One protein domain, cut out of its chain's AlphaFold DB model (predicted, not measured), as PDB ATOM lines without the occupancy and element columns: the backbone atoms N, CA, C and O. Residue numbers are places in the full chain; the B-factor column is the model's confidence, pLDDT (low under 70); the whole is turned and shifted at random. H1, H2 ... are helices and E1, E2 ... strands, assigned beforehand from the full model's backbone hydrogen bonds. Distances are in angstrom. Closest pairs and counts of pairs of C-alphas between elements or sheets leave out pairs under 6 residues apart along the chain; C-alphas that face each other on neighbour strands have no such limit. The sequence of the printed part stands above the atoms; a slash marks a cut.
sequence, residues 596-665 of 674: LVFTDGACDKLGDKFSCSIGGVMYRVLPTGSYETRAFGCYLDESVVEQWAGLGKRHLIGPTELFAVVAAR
ATOM      1  N   LEU A 596      96.894 121.546 295.341       85.44
ATOM      2  CA  LEU A 596      96.064 120.385 295.035       85.44
ATOM      3  C   LEU A 596      95.184 120.090 296.247       85.44
ATOM      4  O   LEU A 596      95.685 120.050 297.368       85.44
ATOM      5  N   VAL A 597      93.887 119.885 296.038       87.25
ATOM      6  CA  VAL A 597      92.944 119.534 297.106       87.25
ATOM      7  C   VAL A 597      92.264 118.230 296.723       87.25
ATOM      8  O   VAL A 597      91.604 118.162 295.688       87.25
ATOM      9  N   PHE A 598      92.431 117.219 297.564       90.69
ATOM     10  CA  PHE A 598      91.738 115.941 297.491       90.69
ATOM     11  C   PHE A 598      90.668 115.935 298.574       90.69
ATOM     12  O   PHE A 598      90.949 116.296 299.714       90.69
ATOM     13  N   THR A 599      89.449 115.551 298.229       93.12
ATOM     14  CA  THR A 599      88.331 115.457 299.171       93.12
ATOM     15  C   THR A 599      87.618 114.146 298.947       93.12
ATOM     16  O   THR A 599      87.491 113.727 297.798       93.12
ATOM     17  N   ASP A 600      87.126 113.549 300.019       93.56
ATOM     18  CA  ASP A 600      86.371 112.307 299.973       93.56
ATOM     19  C   ASP A 600      85.238 112.336 301.006       93.56
ATOM     20  O   ASP A 600      85.283 113.083 301.990       93.56
ATOM     21  N   GLY A 601      84.205 111.543 300.759       93.19
ATOM     22  CA  GLY A 601      83.062 111.377 301.638       93.19
ATOM     23  C   GLY A 601      82.711 109.903 301.765       93.19
ATOM     24  O   GLY A 601      82.611 109.205 300.769       93.19
ATOM     25  N   ALA A 602      82.465 109.434 302.985       92.62
ATOM     26  CA  ALA A 602      81.984 108.084 303.244       92.62
ATOM     27  C   ALA A 602      80.563 108.131 303.809       92.62
ATOM     28  O   ALA A 602      80.205 109.031 304.570       92.62
ATOM     29  N   CYS A 603      79.735 107.170 303.414       91.25
ATOM     30  CA  CYS A 603      78.350 107.060 303.848       91.25
ATOM     31  C   CYS A 603      78.039 105.595 304.140       91.25
ATOM     32  O   CYS A 603      77.857 104.809 303.213       91.25
ATOM     33  N   ASP A 604      77.920 105.265 305.421       88.94
ATOM     34  CA  ASP A 604      77.568 103.937 305.902       88.94
ATOM     35  C   ASP A 604      76.113 103.910 306.363       88.94
ATOM     36  O   ASP A 604      75.604 104.862 306.957       88.94
ATOM     37  N   LYS A 605      75.419 102.799 306.118       84.06
ATOM     38  CA  LYS A 605      74.054 102.601 306.608       84.06
ATOM     39  C   LYS A 605      74.086 101.735 307.867       84.06
ATOM     40  O   LYS A 605      74.381 100.546 307.787       84.06
ATOM     41  N   LEU A 606      73.763 102.321 309.022       78.25
ATOM     42  CA  LEU A 606      73.599 101.605 310.289       78.25
ATOM     43  C   LEU A 606      72.105 101.482 310.612       78.25
ATOM     44  O   LEU A 606      71.486 102.395 311.161       78.25
ATOM     45  N   GLY A 607      71.516 100.335 310.266       78.56
ATOM     46  CA  GLY A 607      70.079 100.097 310.435       78.56
ATOM     47  C   GLY A 607      69.247 101.003 309.523       78.56
ATOM     48  O   GLY A 607      69.458 101.014 308.309       78.56
ATOM     49  N   ASP A 608      68.322 101.771 310.104       75.31
ATOM     50  CA  ASP A 608      67.485 102.743 309.379       75.31
ATOM     51  C   ASP A 608      68.123 104.138 309.259       75.31
ATOM     52  O   ASP A 608      67.583 105.003 308.570       75.31
ATOM     53  N   LYS A 609      69.284 104.364 309.890       80.94
ATOM     54  CA  LYS A 609      70.012 105.637 309.838       80.94
ATOM     55  C   LYS A 609      71.235 105.556 308.923       80.94
ATOM     56  O   LYS A 609      71.856 104.506 308.753       80.94
ATOM     57  N   PHE A 610      71.598 106.701 308.353       86.00
ATOM     58  CA  PHE A 610      72.865 106.886 307.654       86.00
ATOM     59  C   PHE A 610      73.875 107.546 308.598       86.00
ATOM     60  O   PHE A 610      73.530 108.475 309.322       86.00
ATOM     61  N   SER A 611      75.114 107.071 308.566       89.88
ATOM     62  CA  SER A 611      76.282 107.716 309.160       89.88
ATOM     63  C   SER A 611      77.147 108.237 308.022       89.88
ATOM     64  O   SER A 611      77.462 107.496 307.093       89.88
ATOM     65  N   CYS A 612      77.488 109.521 308.041       92.31
ATOM     66  CA  CYS A 612      78.270 110.145 306.977       92.31
ATOM     67  C   CYS A 612      79.507 110.823 307.559       92.31
ATOM     68  O   CYS A 612      79.412 111.545 308.549       92.31
ATOM     69  N   SER A 613      80.654 110.639 306.916       92.81
ATOM     70  CA  SER A 613      81.901 111.327 307.245       92.81
ATOM     71  C   SER A 613      82.508 111.968 306.010       92.81
ATOM     72  O   SER A 613      82.334 111.484 304.896       92.81
ATOM     73  N   ILE A 614      83.241 113.054 306.209       94.38
ATOM     74  CA  ILE A 614      83.975 113.757 305.161       94.38
ATOM     75  C   ILE A 614      85.441 113.874 305.547       94.38
ATOM     76  O   ILE A 614      85.779 113.961 306.728       94.38
ATOM     77  N   GLY A 615      86.306 113.933 304.546       92.69
ATOM     78  CA  GLY A 615      87.719 114.195 304.736       92.69
ATOM     79  C   GLY A 615      88.338 114.882 303.534       92.69
ATOM     80  O   GLY A 615      87.766 114.944 302.444       92.69
ATOM     81  N   GLY A 616      89.533 115.417 303.728       92.25
ATOM     82  CA  GLY A 616      90.301 115.960 302.627       92.25
ATOM     83  C   GLY A 616      91.724 116.314 303.005       92.25
ATOM     84  O   GLY A 616      92.044 116.545 304.169       92.25
ATOM     85  N   VAL A 617      92.579 116.363 301.989       91.12
ATOM     86  CA  VAL A 617      93.992 116.709 302.091       91.12
ATOM     87  C   VAL A 617      94.320 117.767 301.045       91.12
ATOM     88  O   VAL A 617      94.057 117.602 299.855       91.12
ATOM     89  N   MET A 618      94.916 118.863 301.492       88.88
ATOM     90  CA  MET A 618      95.437 119.934 300.657       88.88
ATOM     91  C   MET A 618      96.962 119.867 300.632       88.88
ATOM     92  O   MET A 618      97.596 119.951 301.682       88.88
ATOM     93  N   TYR A 619      97.535 119.798 299.435       86.94
ATOM     94  CA  TYR A 619      98.964 119.945 299.180       86.94
ATOM     95  C   TYR A 619      99.220 121.297 298.536       86.94
ATOM     96  O   TYR A 619      98.775 121.547 297.418       86.94
ATOM     97  N   ARG A 620      99.966 122.165 299.208       84.62
ATOM     98  CA  ARG A 620     100.508 123.384 298.616       84.62
ATOM     99  C   ARG A 620     101.950 123.117 298.223       84.62
ATOM    100  O   ARG A 620     102.835 123.141 299.071       84.62
ATOM    101  N   VAL A 621     102.190 122.864 296.943       79.88
ATOM    102  CA  VAL A 621     103.546 122.842 296.386       79.88
ATOM    103  C   VAL A 621     104.133 124.238 296.588       79.88
ATOM    104  O   VAL A 621     103.426 125.216 296.418       79.88
ATOM    105  N   LEU A 622     105.385 124.370 297.002       78.56
ATOM    106  CA  LEU A 622     106.091 125.639 297.156       78.56
ATOM    107  C   LEU A 622     106.982 125.883 295.927       78.56
ATOM    108  O   LEU A 622     107.325 124.933 295.222       78.56
ATOM    109  N   PRO A 623     107.414 127.132 295.660       68.00
ATOM    110  CA  PRO A 623     108.366 127.429 294.582       68.00
ATOM    111  C   PRO A 623     109.653 126.596 294.624       68.00
ATOM    112  O   PRO A 623     110.272 126.360 293.595       68.00
ATOM    113  N   THR A 624     110.050 126.154 295.818       74.00
ATOM    114  CA  THR A 624     111.224 125.315 296.091       74.00
ATOM    115  C   THR A 624     111.048 123.853 295.666       74.00
ATOM    116  O   THR A 624     111.998 123.083 295.761       74.00
ATOM    117  N   GLY A 625     109.848 123.443 295.243       74.25
ATOM    118  CA  GLY A 625     109.507 122.054 294.919       74.25
ATOM    119  C   GLY A 625     109.112 121.193 296.128       74.25
ATOM    120  O   GLY A 625     108.611 120.088 295.942       74.25
ATOM    121  N   SER A 626     109.276 121.689 297.359       81.69
ATOM    122  CA  SER A 626     108.705 121.067 298.564       81.69
ATOM    123  C   SER A 626     107.194 121.304 298.638       81.69
ATOM    124  O   SER A 626     106.682 122.182 297.953       81.69
ATOM    125  N   TYR A 627     106.467 120.575 299.483       82.88
ATOM    126  CA  TYR A 627     105.029 120.783 299.677       82.88
ATOM    127  C   TYR A 627     104.673 120.963 301.156       82.88
ATOM    128  O   TYR A 627     105.287 120.363 302.034       82.88
ATOM    129  N   GLU A 628     103.666 121.790 301.422       86.06
ATOM    130  CA  GLU A 628     102.988 121.882 302.714       86.06
ATOM    131  C   GLU A 628     101.674 121.107 302.648       86.06
ATOM    132  O   GLU A 628     100.915 121.256 301.687       86.06
ATOM    133  N   THR A 629     101.379 120.318 303.680       87.12
ATOM    134  CA  THR A 629     100.157 119.509 303.739       87.12
ATOM    135  C   THR A 629      99.235 120.002 304.846       87.12
ATOM    136  O   THR A 629      99.676 120.276 305.963       87.12
ATOM    137  N   ARG A 630      97.936 120.081 304.558       87.62
ATOM    138  CA  ARG A 630      96.873 120.215 305.563       87.62
ATOM    139  C   ARG A 630      95.825 119.143 305.329       87.62
ATOM    140  O   ARG A 630      95.539 118.833 304.180       87.62
ATOM    141  N   ALA A 631      95.249 118.610 306.395       88.94
ATOM    142  CA  ALA A 631      94.181 117.626 306.309       88.94
ATOM    143  C   ALA A 631      93.028 118.005 307.240       88.94
ATOM    144  O   ALA A 631      93.239 118.715 308.226       88.94
ATOM    145  N   PHE A 632      91.830 117.541 306.905       87.44
ATOM    146  CA  PHE A 632      90.656 117.598 307.766       87.44
ATOM    147  C   PHE A 632      89.876 116.287 307.660       87.44
ATOM    148  O   PHE A 632      89.906 115.623 306.621       87.44
ATOM    149  N   GLY A 633      89.150 115.956 308.722       90.44
ATOM    150  CA  GLY A 633      88.221 114.837 308.771       90.44
ATOM    151  C   GLY A 633      87.172 115.074 309.851       90.44
ATOM    152  O   GLY A 633      87.492 115.596 310.919       90.44
ATOM    153  N   CYS A 634      85.913 114.747 309.573       89.12
ATOM    154  CA  CYS A 634      84.861 114.750 310.587       89.12
ATOM    155  C   CYS A 634      83.656 113.895 310.182       89.12
ATOM    156  O   CYS A 634      83.415 113.638 309.000       89.12
ATOM    157  N   TYR A 635      82.872 113.495 311.181       91.25
ATOM    158  CA  TYR A 635      81.510 113.013 310.971       91.25
ATOM    159  C   TYR A 635      80.562 114.199 310.785       91.25
ATOM    160  O   TYR A 635      80.717 115.239 311.429       91.25
ATOM    161  N   LEU A 636      79.589 114.044 309.890       89.50
ATOM    162  CA  LEU A 636      78.517 115.014 309.705       89.50
ATOM    163  C   LEU A 636      77.500 114.892 310.842       89.50
ATOM    164  O   LEU A 636      77.220 113.795 311.319       89.50
ATOM    165  N   ASP A 637      76.944 116.030 311.251       88.50
ATOM    166  CA  ASP A 637      75.898 116.088 312.270       88.50
ATOM    167  C   ASP A 637      74.653 115.303 311.822       88.50
ATOM    168  O   ASP A 637      74.220 115.430 310.669       88.50
ATOM    169  N   GLU A 638      74.066 114.515 312.731       84.94
ATOM    170  CA  GLU A 638      72.886 113.688 312.445       84.94
ATOM    171  C   GLU A 638      71.740 114.513 311.850       84.94
ATOM    172  O   GLU A 638      71.080 114.054 310.921       84.94
ATOM    173  N   SER A 639      71.552 115.760 312.294       85.69
ATOM    174  CA  SER A 639      70.488 116.638 311.792       85.69
ATOM    175  C   SER A 639      70.611 116.947 310.295       85.69
ATOM    176  O   SER A 639      69.608 117.001 309.580       85.69
ATOM    177  N   VAL A 640      71.839 117.105 309.790       85.19
ATOM    178  CA  VAL A 640      72.111 117.366 308.367       85.19
ATOM    179  C   VAL A 640      71.861 116.107 307.543       85.19
ATOM    180  O   VAL A 640      71.248 116.163 306.474       85.19
ATOM    181  N   VAL A 641      72.306 114.960 308.056       87.62
ATOM    182  CA  VAL A 641      72.137 113.663 307.395       87.62
ATOM    183  C   VAL A 641      70.656 113.272 307.333       87.62
ATOM    184  O   VAL A 641      70.179 112.844 306.281       87.62
ATOM    185  N   GLU A 642      69.900 113.492 308.411       86.00
ATOM    186  CA  GLU A 642      68.451 113.270 308.468       86.00
ATOM    187  C   GLU A 642      67.697 114.188 307.494       86.00
ATOM    188  O   GLU A 642      66.796 113.732 306.786       86.00
ATOM    189  N   GLN A 643      68.112 115.455 307.365       83.94
ATOM    190  CA  GLN A 643      67.538 116.371 306.377       83.94
ATOM    191  C   GLN A 643      67.748 115.866 304.941       83.94
ATOM    192  O   GLN A 643      66.834 115.945 304.118       83.94
ATOM    193  N   TRP A 644      68.927 115.326 304.618       86.81
ATOM    194  CA  TRP A 644      69.188 114.752 303.295       86.81
ATOM    195  C   TRP A 644      68.434 113.443 303.058       86.81
ATOM    196  O   TRP A 644      67.938 113.226 301.949       86.81
ATOM    197  N   ALA A 645      68.308 112.593 304.081       83.69
ATOM    198  CA  ALA A 645      67.513 111.367 304.027       83.69
ATOM    199  C   ALA A 645      66.027 111.664 303.760       83.69
ATOM    200  O   ALA A 645      65.396 110.995 302.938       83.69
ATOM    201  N   GLY A 646      65.490 112.723 304.377       78.12
ATOM    202  CA  GLY A 646      64.107 113.176 304.207       78.12
ATOM    203  C   GLY A 646      63.742 113.632 302.788       78.12
ATOM    204  O   GLY A 646      62.562 113.718 302.462       78.12
ATOM    205  N   LEU A 647      64.727 113.864 301.910       75.50
ATOM    206  CA  LEU A 647      64.514 114.212 300.497       75.50
ATOM    207  C   LEU A 647      64.248 112.987 299.596       75.50
ATOM    208  O   LEU A 647      64.223 113.119 298.371       75.50
ATOM    209  N   GLY A 648      64.073 111.790 300.170       67.31
ATOM    210  CA  GLY A 648      63.667 110.580 299.444       67.31
ATOM    211  C   GLY A 648      64.781 109.908 298.632       67.31
ATOM    212  O   GLY A 648      64.504 109.109 297.735       67.31
ATOM    213  N   LYS A 649      66.053 110.220 298.911       68.00
ATOM    214  CA  LYS A 649      67.194 109.600 298.219       68.00
ATOM    215  C   LYS A 649      67.491 108.207 298.780       68.00
ATOM    216  O   LYS A 649      67.557 108.016 299.988       68.00
ATOM    217  N   ARG A 650      67.746 107.237 297.890       69.81
ATOM    218  CA  ARG A 650      68.099 105.847 298.261       69.81
ATOM    219  C   ARG A 650      69.463 105.726 298.959       69.81
ATOM    220  O   ARG A 650      69.660 104.785 299.721       69.81
ATOM    221  N   HIS A 651      70.393 106.643 298.680       81.44
ATOM    222  CA  HIS A 651      71.737 106.686 299.262       81.44
ATOM    223  C   HIS A 651      72.232 108.136 299.372       81.44
ATOM    224  O   HIS A 651      71.880 108.963 298.524       81.44
ATOM    225  N   LEU A 652      73.053 108.442 300.383       87.81
ATOM    226  CA  LEU A 652      73.506 109.808 300.688       87.81
ATOM    227  C   LEU A 652      74.959 110.112 300.285       87.81
ATOM    228  O   LEU A 652      75.412 111.233 300.488       87.81
ATOM    229  N   ILE A 653      75.659 109.170 299.642       89.88
ATOM    230  CA  ILE A 653      77.072 109.342 299.242       89.88
ATOM    231  C   ILE A 653      77.336 110.601 298.408       89.88
ATOM    232  O   ILE A 653      78.231 111.365 298.739       89.88
ATOM    233  N   GLY A 654      76.518 110.877 297.385       86.62
ATOM    234  CA  GLY A 654      76.731 112.032 296.506       86.62
ATOM    235  C   GLY A 654      76.689 113.378 297.248       86.62
ATOM    236  O   GLY A 654      77.613 114.178 297.107       86.62
ATOM    237  N   PRO A 655      75.643 113.660 298.055       87.00
ATOM    238  CA  PRO A 655      75.636 114.808 298.962       87.00
ATOM    239  C   PRO A 655      76.846 114.867 299.904       87.00
ATOM    240  O   PRO A 655      77.405 115.948 300.081       87.00
ATOM    241  N   THR A 656      77.276 113.732 300.459       89.88
ATOM    242  CA  THR A 656      78.419 113.655 301.381       89.88
ATOM    243  C   THR A 656      79.745 114.011 300.701       89.88
ATOM    244  O   THR A 656      80.456 114.891 301.186       89.88
ATOM    245  N   GLU A 657      80.056 113.419 299.545       90.12
ATOM    246  CA  GLU A 657      81.254 113.747 298.751       90.12
ATOM    247  C   GLU A 657      81.266 115.226 298.334       90.12
ATOM    248  O   GLU A 657      82.284 115.916 298.436       90.12
ATOM    249  N   LEU A 658      80.113 115.760 297.920       85.31
ATOM    250  CA  LEU A 658      79.994 117.167 297.544       85.31
ATOM    251  C   LEU A 658      80.212 118.100 298.743       85.31
ATOM    252  O   LEU A 658      80.811 119.171 298.605       85.31
ATOM    253  N   PHE A 659      79.737 117.709 299.926       86.50
ATOM    254  CA  PHE A 659      79.904 118.488 301.146       86.50
ATOM    255  C   PHE A 659      81.373 118.568 301.577       86.50
ATOM    256  O   PHE A 659      81.804 119.631 302.028       86.50
ATOM    257  N   ALA A 660      82.175 117.523 301.342       87.25
ATOM    258  CA  ALA A 660      83.621 117.552 301.576       87.25
ATOM    259  C   ALA A 660      84.313 118.677 300.777       87.25
ATOM    260  O   ALA A 660      85.149 119.406 301.315       87.25
ATOM    261  N   VAL A 661      83.895 118.913 299.527       85.31
ATOM    262  CA  VAL A 661      84.393 120.025 298.693       85.31
ATOM    263  C   VAL A 661      84.011 121.390 299.274       85.31
ATOM    264  O   VAL A 661      84.791 122.343 299.203       85.31
ATOM    265  N   VAL A 662      82.807 121.518 299.837       81.44
ATOM    266  CA  VAL A 662      82.348 122.759 300.482       81.44
ATOM    267  C   VAL A 662      83.124 123.015 301.774       81.44
ATOM    268  O   VAL A 662      83.563 124.143 302.001       81.44
ATOM    269  N   ALA A 663      83.341 121.978 302.583       82.12
ATOM    270  CA  ALA A 663      84.105 122.047 303.823       82.12
ATOM    271  C   ALA A 663      85.568 122.448 303.565       82.12
ATOM    272  O   ALA A 663      86.076 123.362 304.215       82.12
ATOM    273  N   ALA A 664      86.200 121.877 302.535       81.75
ATOM    274  CA  ALA A 664      87.571 122.197 302.133       81.75
ATOM    275  C   ALA A 664      87.789 123.674 301.742       81.75
ATOM    276  O   ALA A 664      88.924 124.142 301.686       81.75
ATOM    277  N   ARG A 665      86.718 124.425 301.448       73.38
ATOM    278  CA  ARG A 665      86.784 125.844 301.060       73.38
ATOM    279  C   ARG A 665      86.766 126.816 302.235       73.38
ATOM    280  O   ARG A 665      86.979 128.007 302.001       73.38
TER     281      ARG A 665
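Overview. This is residues 596 to 665 of the 674 residues of the protein "Hypothetical protein" of Symbiodinium sp. CCMP2592 (UniProt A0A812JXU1). Picture a long, narrow ribbon of three antiparallel strands, E1, E2 and E3, with the helix H2 packed slantwise over part of one face and the short helix H1 near the end where E1 turns into E2. The ribbon makes the longest axis, running from the turn at residues 607 to 608 to the turn at residues 622 to 626. The printed part has 70 residues, with three named strands and then two named helices in the order E1, E2, E3, H1, H2; the sheet's order is E1, E2, E3, and the class is mixed, helices and strands. It is loose, with a radius of gyration of the C-alphas of 14.8 A, and a rod in outline, spanning 51 by 17 by 16 A.

Along the chain. Find C-alpha 596 at (96.064, 120.385, 295.035); from there E1, residues 596 to 606, runs 33.0 A. After a tight link, E2 takes residues 609 to 621 and runs 40.0 A back to C-alpha 621 at (103.546, 122.842, 296.386). E3, residues 627 to 635, is 27.2 A long. Next comes H1, residues 638 to 645, 10.3 A long, and then H2, residues 653 to 663, which runs 15.2 A to C-alpha 663 at (84.105, 122.047, 303.823).

Arrangement. Begin with the meander E1, E2, E3, each strand the antiparallel neighbour of the one before. E1 and E2 form a hairpin, at 167 degrees between their directions; look at N 598 and O 617, 2.8 A apart and within hydrogen-bond range. E2 and E3 form another, at 171 degrees, with N 618 and O 630 within range at 2.8 A. E1 and E3 are the edge strands. With the helices on one face of the sheet, the arrangement is two layers. H2 is on the sheet at a height of 6.5 A; it lies over E1 and, only just, over E2, on which 3 of its 11 C-alphas fall. On the local plane it runs slantwise to the strands, at 41 degrees to E1. The closest C-alphas of E1 and H2 are those of Gly 601 and Glu 657, 4.1 A apart; E3 and H2 are near each other. H1 is on the sheet too, and its closest C-alphas with E2 are those of Val 641 and Phe 610, 6.8 A apart. H1 and H2 are close but not clearly touching: the C-alphas of Trp 644 and Pro 655 are closest, at 7.8 A. These helices run opposite ways at a steep tilt of 50 degrees. In H1 every O i to N i+4 pair is within hydrogen-bond range, in H2 6 of 7.

Size, cuts and confidence. Look at Asp 608 and Thr 624 for the two C-alphas farthest apart, 51.0 A. The printed part has no cut and no long link; H1 to H2 is short, the other links tight. The mean pLDDT of the printed part is 85.0, and you will find values under 70 at residue 623 and residues 648 to 650.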